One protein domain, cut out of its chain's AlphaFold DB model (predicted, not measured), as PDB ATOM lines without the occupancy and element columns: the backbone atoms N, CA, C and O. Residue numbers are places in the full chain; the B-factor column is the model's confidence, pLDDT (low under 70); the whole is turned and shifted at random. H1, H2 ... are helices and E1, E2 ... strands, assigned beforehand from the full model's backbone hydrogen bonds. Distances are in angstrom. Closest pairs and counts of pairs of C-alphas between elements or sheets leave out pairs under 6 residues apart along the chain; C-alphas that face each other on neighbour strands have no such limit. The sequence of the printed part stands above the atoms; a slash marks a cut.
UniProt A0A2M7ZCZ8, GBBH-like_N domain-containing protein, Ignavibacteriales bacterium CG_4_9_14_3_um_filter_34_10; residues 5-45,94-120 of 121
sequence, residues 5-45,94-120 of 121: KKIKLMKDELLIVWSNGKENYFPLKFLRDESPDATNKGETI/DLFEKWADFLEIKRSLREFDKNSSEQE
ATOM      1  N   LYS A   5     -26.145 -35.115 -49.780       86.94
ATOM      2  CA  LYS A   5     -26.330 -34.325 -50.995       86.94
ATOM      3  C   LYS A   5     -26.954 -35.162 -52.105       86.94
ATOM      4  O   LYS A   5     -27.718 -34.645 -52.918       86.94
ATOM      5  N   LYS A   6     -26.602 -36.447 -52.170       87.69
ATOM      6  CA  LYS A   6     -27.098 -37.366 -53.196       87.69
ATOM      7  C   LYS A   6     -27.156 -38.783 -52.657       87.69
ATOM      8  O   LYS A   6     -26.248 -39.225 -51.965       87.69
ATOM      9  N   ILE A   7     -28.210 -39.492 -53.031       87.94
ATOM     10  CA  ILE A   7     -28.421 -40.890 -52.677       87.94
ATOM     11  C   ILE A   7     -28.628 -41.634 -53.986       87.94
ATOM     12  O   ILE A   7     -29.434 -41.211 -54.821       87.94
ATOM     13  N   LYS A   8     -27.868 -42.702 -54.200       89.12
ATOM     14  CA  LYS A   8     -27.958 -43.517 -55.406       89.12
ATOM     15  C   LYS A   8     -28.024 -44.982 -55.012       89.12
ATOM     16  O   LYS A   8     -27.094 -45.512 -54.414       89.12
ATOM     17  N   LEU A   9     -29.120 -45.628 -55.383       86.62
ATOM     18  CA  LEU A   9     -29.256 -47.071 -55.277       86.62
ATOM     19  C   LEU A   9     -28.505 -47.728 -56.443       86.62
ATOM     20  O   LEU A   9     -28.732 -47.386 -57.607       86.62
ATOM     21  N   MET A  10     -27.595 -48.641 -56.124       86.25
ATOM     22  CA  MET A  10     -26.966 -49.559 -57.070       86.25
ATOM     23  C   MET A  10     -27.548 -50.965 -56.890       86.25
ATOM     24  O   MET A  10     -28.448 -51.175 -56.082       86.25
ATOM     25  N   LYS A  11     -27.051 -51.931 -57.668       78.69
ATOM     26  CA  LYS A  11     -27.605 -53.290 -57.715       78.69
ATOM     27  C   LYS A  11     -27.535 -54.015 -56.363       78.69
ATOM     28  O   LYS A  11     -28.507 -54.649 -55.978       78.69
ATOM     29  N   ASP A  12     -26.428 -53.850 -55.638       83.75
ATOM     30  CA  ASP A  12     -26.170 -54.520 -54.354       83.75
ATOM     31  C   ASP A  12     -25.723 -53.551 -53.242       83.75
ATOM     32  O   ASP A  12     -25.468 -53.967 -52.109       83.75
ATOM     33  N   GLU A  13     -25.637 -52.250 -53.539       88.31
ATOM     34  CA  GLU A  13     -25.089 -51.231 -52.636       88.31
ATOM     35  C   GLU A  13     -25.866 -49.912 -52.725       88.31
ATOM     36  O   GLU A  13     -26.393 -49.538 -53.774       88.31
ATOM     37  N   LEU A  14     -25.904 -49.177 -51.619       89.12
ATOM     38  CA  LEU A  14     -26.425 -47.822 -51.518       89.12
ATOM     39  C   LEU A  14     -25.257 -46.842 -51.404       89.12
ATOM     40  O   LEU A  14     -24.484 -46.899 -50.452       89.12
ATOM     41  N   LEU A  15     -25.157 -45.918 -52.356       90.44
ATOM     42  CA  LEU A  15     -24.199 -44.822 -52.315       90.44
ATOM     43  C   LEU A  15     -24.852 -43.582 -51.708       90.44
ATOM     44  O   LEU A  15     -25.869 -43.097 -52.216       90.44
ATOM     45  N   ILE A  16     -24.219 -43.035 -50.676       90.31
ATOM     46  CA  ILE A  16     -24.553 -41.734 -50.100       90.31
ATOM     47  C   ILE A  16     -23.369 -40.796 -50.321       90.31
ATOM     48  O   ILE A  16     -22.254 -41.058 -49.871       90.31
ATOM     49  N   VAL A  17     -23.627 -39.695 -51.024       90.50
ATOM     50  CA  VAL A  17     -22.684 -38.590 -51.206       90.50
ATOM     51  C   VAL A  17     -23.066 -37.494 -50.230       90.50
ATOM     52  O   VAL A  17     -24.173 -36.951 -50.297       90.50
ATOM     53  N   TRP A  18     -22.151 -37.157 -49.340       90.00
ATOM     54  CA  TRP A  18     -22.336 -36.158 -48.300       90.00
ATOM     55  C   TRP A  18     -21.949 -34.755 -48.779       90.00
ATOM     56  O   TRP A  18     -21.215 -34.570 -49.752       90.00
ATOM     57  N   SER A  19     -22.423 -33.728 -48.076       87.25
ATOM     58  CA  SER A  19     -22.128 -32.323 -48.384       87.25
ATOM     59  C   SER A  19     -20.645 -31.960 -48.290       87.25
ATOM     60  O   SER A  19     -20.208 -31.026 -48.953       87.25
ATOM     61  N   ASN A  20     -19.876 -32.699 -47.491       86.12
ATOM     62  CA  ASN A  20     -18.427 -32.545 -47.342       86.12
ATOM     63  C   ASN A  20     -17.623 -33.228 -48.468       86.12
ATOM     64  O   ASN A  20     -16.398 -33.198 -48.429       86.12
ATOM     65  N   GLY A  21     -18.289 -33.855 -49.444       85.62
ATOM     66  CA  GLY A  21     -17.642 -34.589 -50.531       85.62
ATOM     67  C   GLY A  21     -17.244 -36.023 -50.179       85.62
ATOM     68  O   GLY A  21     -16.709 -36.712 -51.041       85.62
ATOM     69  N   LYS A  22     -17.517 -36.499 -48.954       87.38
ATOM     70  CA  LYS A  22     -17.356 -37.919 -48.623       87.38
ATOM     71  C   LYS A  22     -18.394 -38.749 -49.373       87.38
ATOM     72  O   LYS A  22     -19.556 -38.359 -49.495       87.38
ATOM     73  N   GLU A  23     -17.969 -39.920 -49.816       90.56
ATOM     74  CA  GLU A  23     -18.817 -40.921 -50.450       90.56
ATOM     75  C   GLU A  23     -18.765 -42.197 -49.622       90.56
ATOM     76  O   GLU A  23     -17.689 -42.748 -49.390       90.56
ATOM     77  N   ASN A  24     -19.923 -42.673 -49.172       90.00
ATOM     78  CA  ASN A  24     -20.017 -43.919 -48.425       90.00
ATOM     79  C   ASN A  24     -20.893 -44.920 -49.166       90.00
ATOM     80  O   ASN A  24     -21.983 -44.595 -49.644       90.00
ATOM     81  N   TYR A  25     -20.382 -46.145 -49.238       90.31
ATOM     82  CA  TYR A  25     -20.997 -47.276 -49.911       90.31
ATOM     83  C   TYR A  25     -21.490 -48.242 -48.840       90.31
ATOM     84  O   TYR A  25     -20.704 -48.752 -48.041       90.31
ATOM     85  N   PHE A  26     -22.797 -48.468 -48.811       87.00
ATOM     86  CA  PHE A  26     -23.441 -49.343 -47.843       87.00
ATOM     87  C   PHE A  26     -23.997 -50.568 -48.563       87.00
ATOM     88  O   PHE A  26     -24.928 -50.431 -49.357       87.00
ATOM     89  N   PRO A  27     -23.480 -51.775 -48.296       86.56
ATOM     90  CA  PRO A  27     -24.029 -52.991 -48.880       86.56
ATOM     91  C   PRO A  27     -25.496 -53.167 -48.481       86.56
ATOM     92  O   PRO A  27     -25.826 -53.098 -47.296       86.56
ATOM     93  N   LEU A  28     -26.380 -53.470 -49.432       82.81
ATOM     94  CA  LEU A  28     -27.803 -53.704 -49.140       82.81
ATOM     95  C   LEU A  28     -27.984 -54.863 -48.152       82.81
ATOM     96  O   LEU A  28     -28.804 -54.791 -47.242       82.81
ATOM     97  N   LYS A  29     -27.139 -55.895 -48.258       80.88
ATOM     98  CA  LYS A  29     -27.084 -56.993 -47.281       80.88
ATOM     99  C   LYS A  29     -26.815 -56.504 -45.859       80.88
ATOM    100  O   LYS A  29     -27.443 -56.994 -44.929       80.88
ATOM    101  N   PHE A  30     -25.908 -55.540 -45.703       80.19
ATOM    102  CA  PHE A  30     -25.593 -54.949 -44.406       80.19
ATOM    103  C   PHE A  30     -26.775 -54.127 -43.883       80.19
ATOM    104  O   PHE A  30     -27.188 -54.331 -42.752       80.19
ATOM    105  N   LEU A  31     -27.391 -53.288 -44.725       78.06
ATOM    106  CA  LEU A  31     -28.566 -52.489 -44.341       78.06
ATOM    107  C   LEU A  31     -29.773 -53.341 -43.934       78.06
ATOM    108  O   LEU A  31     -30.548 -52.926 -43.073       78.06
ATOM    109  N   ARG A  32     -29.939 -54.514 -44.556       74.88
ATOM    110  CA  ARG A  32     -30.986 -55.473 -44.200       74.88
ATOM    111  C   ARG A  32     -30.692 -56.184 -42.881       74.88
ATOM    112  O   ARG A  32     -31.613 -56.362 -42.094       74.88
ATOM    113  N   ASP A  33     -29.450 -56.616 -42.651       71.88
ATOM    114  CA  ASP A  33     -29.080 -57.333 -41.420       71.88
ATOM    115  C   ASP A  33     -29.066 -56.409 -40.190       71.88
ATOM    116  O   ASP A  33     -29.523 -56.793 -39.113       71.88
ATOM    117  N   GLU A  34     -28.626 -55.164 -40.389       69.75
ATOM    118  CA  GLU A  34     -28.554 -54.102 -39.380       69.75
ATOM    119  C   GLU A  34     -29.790 -53.181 -39.388       69.75
ATOM    120  O   GLU A  34     -29.744 -52.070 -38.854       69.75
ATOM    121  N   SER A  35     -30.898 -53.612 -40.005       65.06
ATOM    122  CA  SER A  35     -32.125 -52.812 -40.078       65.06
ATOM    123  C   SER A  35     -32.546 -52.342 -38.672       65.06
ATOM    124  O   SER A  35     -32.656 -53.178 -37.763       65.06
ATOM    125  N   PRO A  36     -32.741 -51.020 -38.451       57.03
ATOM    126  CA  PRO A  36     -33.005 -50.420 -37.144       57.03
ATOM    127  C   PRO A  36     -34.473 -50.586 -36.737       57.03
ATOM    128  O   PRO A  36     -35.132 -49.640 -36.308       57.03
ATOM    129  N   ASP A  37     -34.998 -51.790 -36.891       55.09
ATOM    130  CA  ASP A  37     -36.329 -52.122 -36.430       55.09
ATOM    131  C   ASP A  37     -36.405 -52.001 -34.916       55.09
ATOM    132  O   ASP A  37     -35.519 -52.463 -34.192       55.09
ATOM    133  N   ALA A  38     -37.500 -51.410 -34.440       42.22
ATOM    134  CA  ALA A  38     -37.865 -51.353 -33.028       42.22
ATOM    135  C   ALA A  38     -37.758 -52.735 -32.346       42.22
ATOM    136  O   ALA A  38     -37.306 -52.853 -31.209       42.22
ATOM    137  N   THR A  39     -38.055 -53.800 -33.097       44.66
ATOM    138  CA  THR A  39     -37.921 -55.200 -32.671       44.66
ATOM    139  C   THR A  39     -36.466 -55.675 -32.554       44.66
ATOM    140  O   THR A  39     -36.163 -56.517 -31.716       44.66
ATOM    141  N   ASN A  40     -35.554 -55.149 -33.380       44.00
ATOM    142  CA  ASN A  40     -34.171 -55.625 -33.502       44.00
ATOM    143  C   ASN A  40     -33.210 -54.902 -32.540       44.00
ATOM    144  O   ASN A  40     -32.199 -55.471 -32.135       44.00
ATOM    145  N   LYS A  41     -33.519 -53.661 -32.131       43.19
ATOM    146  CA  LYS A  41     -32.690 -52.915 -31.162       43.19
ATOM    147  C   LYS A  41     -33.190 -52.934 -29.720       43.19
ATOM    148  O   LYS A  41     -32.449 -52.484 -28.852       43.19
ATOM    149  N   GLY A  42     -34.373 -53.491 -29.455       39.25
ATOM    150  CA  GLY A  42     -35.006 -53.395 -28.145       39.25
ATOM    151  C   GLY A  42     -35.369 -51.939 -27.860       39.25
ATOM    152  O   GLY A  42     -34.515 -51.095 -27.588       39.25
ATOM    153  N   GLU A  43     -36.647 -51.601 -27.940       38.94
ATOM    154  CA  GLU A  43     -37.063 -50.270 -27.520       38.94
ATOM    155  C   GLU A  43     -36.836 -50.125 -26.010       38.94
ATOM    156  O   GLU A  43     -37.360 -50.895 -25.207       38.94
ATOM    157  N   THR A  44     -36.068 -49.114 -25.602       36.25
ATOM    158  CA  THR A  44     -36.172 -48.585 -24.239       36.25
ATOM    159  C   THR A  44     -37.214 -47.478 -24.270       36.25
ATOM    160  O   THR A  44     -36.880 -46.302 -24.400       36.25
ATOM    161  N   ILE A  45     -38.491 -47.851 -24.177       37.12
ATOM    162  CA  ILE A  45     -39.554 -46.890 -23.867       37.12
ATOM    163  C   ILE A  45     -39.760 -46.924 -22.352       37.12
ATOM    164  O   ILE A  45     -40.038 -47.983 -21.794       37.12
ATOM    165  N   ASP A  94     -27.400 -39.945 -38.827       83.56
ATOM    166  CA  ASP A  94     -26.474 -40.287 -37.733       83.56
ATOM    167  C   ASP A  94     -26.082 -41.776 -37.736       83.56
ATOM    168  O   ASP A  94     -24.930 -42.135 -37.495       83.56
ATOM    169  N   LEU A  95     -27.032 -42.656 -38.071       83.62
ATOM    170  CA  LEU A  95     -26.789 -44.092 -38.159       83.62
ATOM    171  C   LEU A  95     -25.882 -44.423 -39.351       83.62
ATOM    172  O   LEU A  95     -24.955 -45.217 -39.208       83.62
ATOM    173  N   PHE A  96     -26.099 -43.770 -40.496       85.62
ATOM    174  CA  PHE A  96     -25.203 -43.893 -41.647       85.62
ATOM    175  C   PHE A  96     -23.799 -43.361 -41.352       85.62
ATOM    176  O   PHE A  96     -22.837 -44.002 -41.761       85.62
ATOM    177  N   GLU A  97     -23.660 -42.241 -40.632       85.06
ATOM    178  CA  GLU A  97     -22.346 -41.724 -40.214       85.06
ATOM    179  C   GLU A  97     -21.616 -42.750 -39.322       85.06
ATOM    180  O   GLU A  97     -20.461 -43.081 -39.584       85.06
ATOM    181  N   LYS A  98     -22.302 -43.352 -38.341       84.56
ATOM    182  CA  LYS A  98     -21.721 -44.403 -37.482       84.56
ATOM    183  C   LYS A  98     -21.327 -45.658 -38.255       84.56
ATOM    184  O   LYS A  98     -20.267 -46.235 -38.013       84.56
ATOM    185  N   TRP A  99     -22.174 -46.107 -39.177       85.88
ATOM    186  CA  TRP A  99     -21.875 -47.280 -39.992       85.88
ATOM    187  C   TRP A  99     -20.778 -47.024 -41.018       85.88
ATOM    188  O   TRP A  99     -20.036 -47.950 -41.326       85.88
ATOM    189  N   ALA A 100     -20.654 -45.800 -41.530       86.81
ATOM    190  CA  ALA A 100     -19.548 -45.417 -42.397       86.81
ATOM    191  C   ALA A 100     -18.208 -45.611 -41.677       86.81
ATOM    192  O   ALA A 100     -17.346 -46.318 -42.197       86.81
ATOM    193  N   ASP A 101     -18.084 -45.072 -40.463       85.88
ATOM    194  CA  ASP A 101     -16.906 -45.244 -39.604       85.88
ATOM    195  C   ASP A 101     -16.643 -46.731 -39.307       85.88
ATOM    196  O   ASP A 101     -15.539 -47.243 -39.495       85.88
ATOM    197  N   PHE A 102     -17.689 -47.473 -38.928       84.81
ATOM    198  CA  PHE A 102     -17.577 -48.904 -38.646       84.81
ATOM    199  C   PHE A 102     -17.111 -49.721 -39.860       84.81
ATOM    200  O   PHE A 102     -16.267 -50.610 -39.722       84.81
ATOM    201  N   LEU A 103     -17.653 -49.455 -41.051       82.62
ATOM    202  CA  LEU A 103     -17.273 -50.152 -42.281       82.62
ATOM    203  C   LEU A 103     -15.839 -49.818 -42.698       82.62
ATOM    204  O   LEU A 103     -15.130 -50.715 -43.157       82.62
ATOM    205  N   GLU A 104     -15.404 -48.574 -42.503       84.31
ATOM    206  CA  GLU A 104     -14.029 -48.138 -42.759       84.31
ATOM    207  C   GLU A 104     -13.038 -48.877 -41.847       84.31
ATOM    208  O   GLU A 104     -12.103 -49.520 -42.336       84.31
ATOM    209  N   ILE A 105     -13.315 -48.917 -40.540       83.75
ATOM    210  CA  ILE A 105     -12.507 -49.657 -39.558       83.75
ATOM    211  C   ILE A 105     -12.501 -51.155 -39.877       83.75
ATOM    212  O   ILE A 105     -11.446 -51.789 -39.915       83.75
ATOM    213  N   LYS A 106     -13.670 -51.745 -40.152       79.50
ATOM    214  CA  LYS A 106     -13.794 -53.175 -40.472       79.50
ATOM    215  C   LYS A 106     -13.030 -53.547 -41.742       79.50
ATOM    216  O   LYS A 106     -12.542 -54.675 -41.840       79.50
ATOM    217  N   ARG A 107     -12.942 -52.639 -42.717       80.06
ATOM    218  CA  ARG A 107     -12.143 -52.834 -43.933       80.06
ATOM    219  C   ARG A 107     -10.655 -52.827 -43.603       80.06
ATOM    220  O   ARG A 107      -9.982 -53.798 -43.934       80.06
ATOM    221  N   SER A 108     -10.203 -51.821 -42.855       81.75
ATOM    222  CA  SER A 108      -8.810 -51.696 -42.415       81.75
ATOM    223  C   SER A 108      -8.339 -52.911 -41.603       81.75
ATOM    224  O   SER A 108      -7.279 -53.468 -41.880       81.75
ATOM    225  N   LEU A 109      -9.161 -53.401 -40.667       80.44
ATOM    226  CA  LEU A 109      -8.852 -54.606 -39.884       80.44
ATOM    227  C   LEU A 109      -8.729 -55.860 -40.756       80.44
ATOM    228  O   LEU A 109      -7.857 -56.692 -40.527       80.44
ATOM    229  N   ARG A 110      -9.592 -55.999 -41.769       76.38
ATOM    230  CA  ARG A 110      -9.560 -57.151 -42.678       76.38
ATOM    231  C   ARG A 110      -8.325 -57.133 -43.581       76.38
ATOM    232  O   ARG A 110      -7.808 -58.189 -43.922       76.38
ATOM    233  N   GLU A 111      -7.865 -55.948 -43.976       75.69
ATOM    234  CA  GLU A 111      -6.623 -55.781 -44.739       75.69
ATOM    235  C   GLU A 111      -5.384 -56.078 -43.885       75.69
ATOM    236  O   GLU A 111      -4.430 -56.674 -44.382       75.69
ATOM    237  N   PHE A 112      -5.413 -55.724 -42.598       75.50
ATOM    238  CA  PHE A 112      -4.342 -56.046 -41.657       75.50
ATOM    239  C   PHE A 112      -4.173 -57.560 -41.465       75.50
ATOM    240  O   PHE A 112      -3.077 -58.076 -41.662       75.50
ATOM    241  N   ASP A 113      -5.262 -58.272 -41.161       73.44
ATOM    242  CA  ASP A 113      -5.266 -59.732 -40.974       73.44
ATOM    243  C   ASP A 113      -4.697 -60.470 -42.198       73.44
ATOM    244  O   ASP A 113      -3.835 -61.344 -42.085       73.44
ATOM    245  N   LYS A 114      -5.100 -60.027 -43.393       72.12
ATOM    246  CA  LYS A 114      -4.634 -60.597 -44.655       72.12
ATOM    247  C   LYS A 114      -3.124 -60.411 -44.853       72.12
ATOM    248  O   LYS A 114      -2.428 -61.374 -45.158       72.12
ATOM    249  N   ASN A 115      -2.609 -59.207 -44.600       69.25
ATOM    250  CA  ASN A 115      -1.180 -58.917 -44.726       69.25
ATOM    251  C   ASN A 115      -0.323 -59.650 -43.678       69.25
ATOM    252  O   ASN A 115       0.811 -60.013 -43.982       69.25
ATOM    253  N   SER A 116      -0.842 -59.898 -42.471       66.56
ATOM    254  CA  SER A 116      -0.144 -60.699 -41.454       66.56
ATOM    255  C   SER A 116      -0.025 -62.171 -41.857       66.56
ATOM    256  O   SER A 116       1.023 -62.771 -41.647       66.56
ATOM    257  N   SER A 117      -1.048 -62.731 -42.510       62.78
ATOM    258  CA  SER A 117      -1.027 -64.124 -42.982       62.78
ATOM    259  C   SER A 117      -0.095 -64.380 -44.178       62.78
ATOM    260  O   SER A 117       0.344 -65.509 -44.381       62.78
ATOM    261  N   GLU A 118       0.241 -63.345 -44.958       60.53
ATOM    262  CA  GLU A 118       1.164 -63.444 -46.101       60.53
ATOM    263  C   GLU A 118       2.644 -63.272 -45.702       60.53
ATOM    264  O   GLU A 118       3.520 -63.590 -46.500       60.53
ATOM    265  N   GLN A 119       2.947 -62.804 -44.482       58.75
ATOM    266  CA  GLN A 119       4.328 -62.642 -43.987       58.75
ATOM    267  C   GLN A 119       4.867 -63.848 -43.195       58.75
ATOM    268  O   GLN A 119       6.050 -63.867 -42.862       58.75
ATOM    269  N   GLU A 120       4.037 -64.856 -42.914       54.53
ATOM    270  CA  GLU A 120       4.427 -66.093 -42.209       54.53
ATOM    271  C   GLU A 120       4.690 -67.298 -43.140       54.53
ATOM    272  O   GLU A 120       4.800 -68.425 -42.655       54.53
TER     273      GLU A 120
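AT A GLANCE: This is residues 5 to 45 and 94 to 120 of the 121 residues of the protein "GBBH-like_N domain-containing protein" of Ignavibacteriales bacterium CG_4_9_14_3_um_filter_34_10 (UniProt A0A2M7ZCZ8). A small meander sheet, E1, E2 and E3, meets the first part of one long helix, H3, near its edge strand E3, and the rest of H3 sticks out as a free arm with residues 105 to 120. The short helix H1 follows straight on from E3, and residues 37 to 45, with the small helix H2, stick out as a second arm. The printed part has 68 residues, with three named strands and then three named helices in the order E1 E2 E3 H1 H2 H3; the sheet order is E1 - E2 - E3, all antiparallel, and the class is mixed. The whole is loose, with a radius of gyration of the C-alphas of 15.3 A, and elongated, spanning 50 by 32 by 24 A.

HOW THE PARTS SIT: E2, residues 13 to 18, is the inner strand of the meander, each strand the antiparallel neighbour of the one before. It forms a hairpin with E1, residues 5 to 9, at 174 degrees, with N 8 and O 15 at 2.8 A. It forms another with E3, residues 23 to 27, at 157 degrees, with N 16 and O 24 at 2.9 A. H3, residues 94 to 118, only grazes the sheet with its residues 96 to 104; its closest C-alphas to E3 are those of Asn 24 and Ala 100, 6.2 A. H1, residues 28 to 33, also only grazes the sheet, and is apart from H3. H2, residues 38 to 41, is not on the sheet. Every O i to N i+4 pair is within hydrogen-bond range in H1 and H3; H2 is too short for such a pair.

IN THESE COORDINATES: E1 begins at C-alpha 5, (-26.330, -34.325, -50.995). E2 is 15.9 A long. H3 runs 37.0 A to C-alpha 118, (1.164, -63.444, -46.101).

THE WHOLE: The C-alphas farthest apart are those of Ile 45 and Glu 120, 51.4 A. Residues 46 to 93 are not printed, and C-alphas 45 and 94 are 20.2 A apart across the cut. Of the links that are printed whole, none is long. Confidence is under 70 at residues 34 to 45 and 115 to 120.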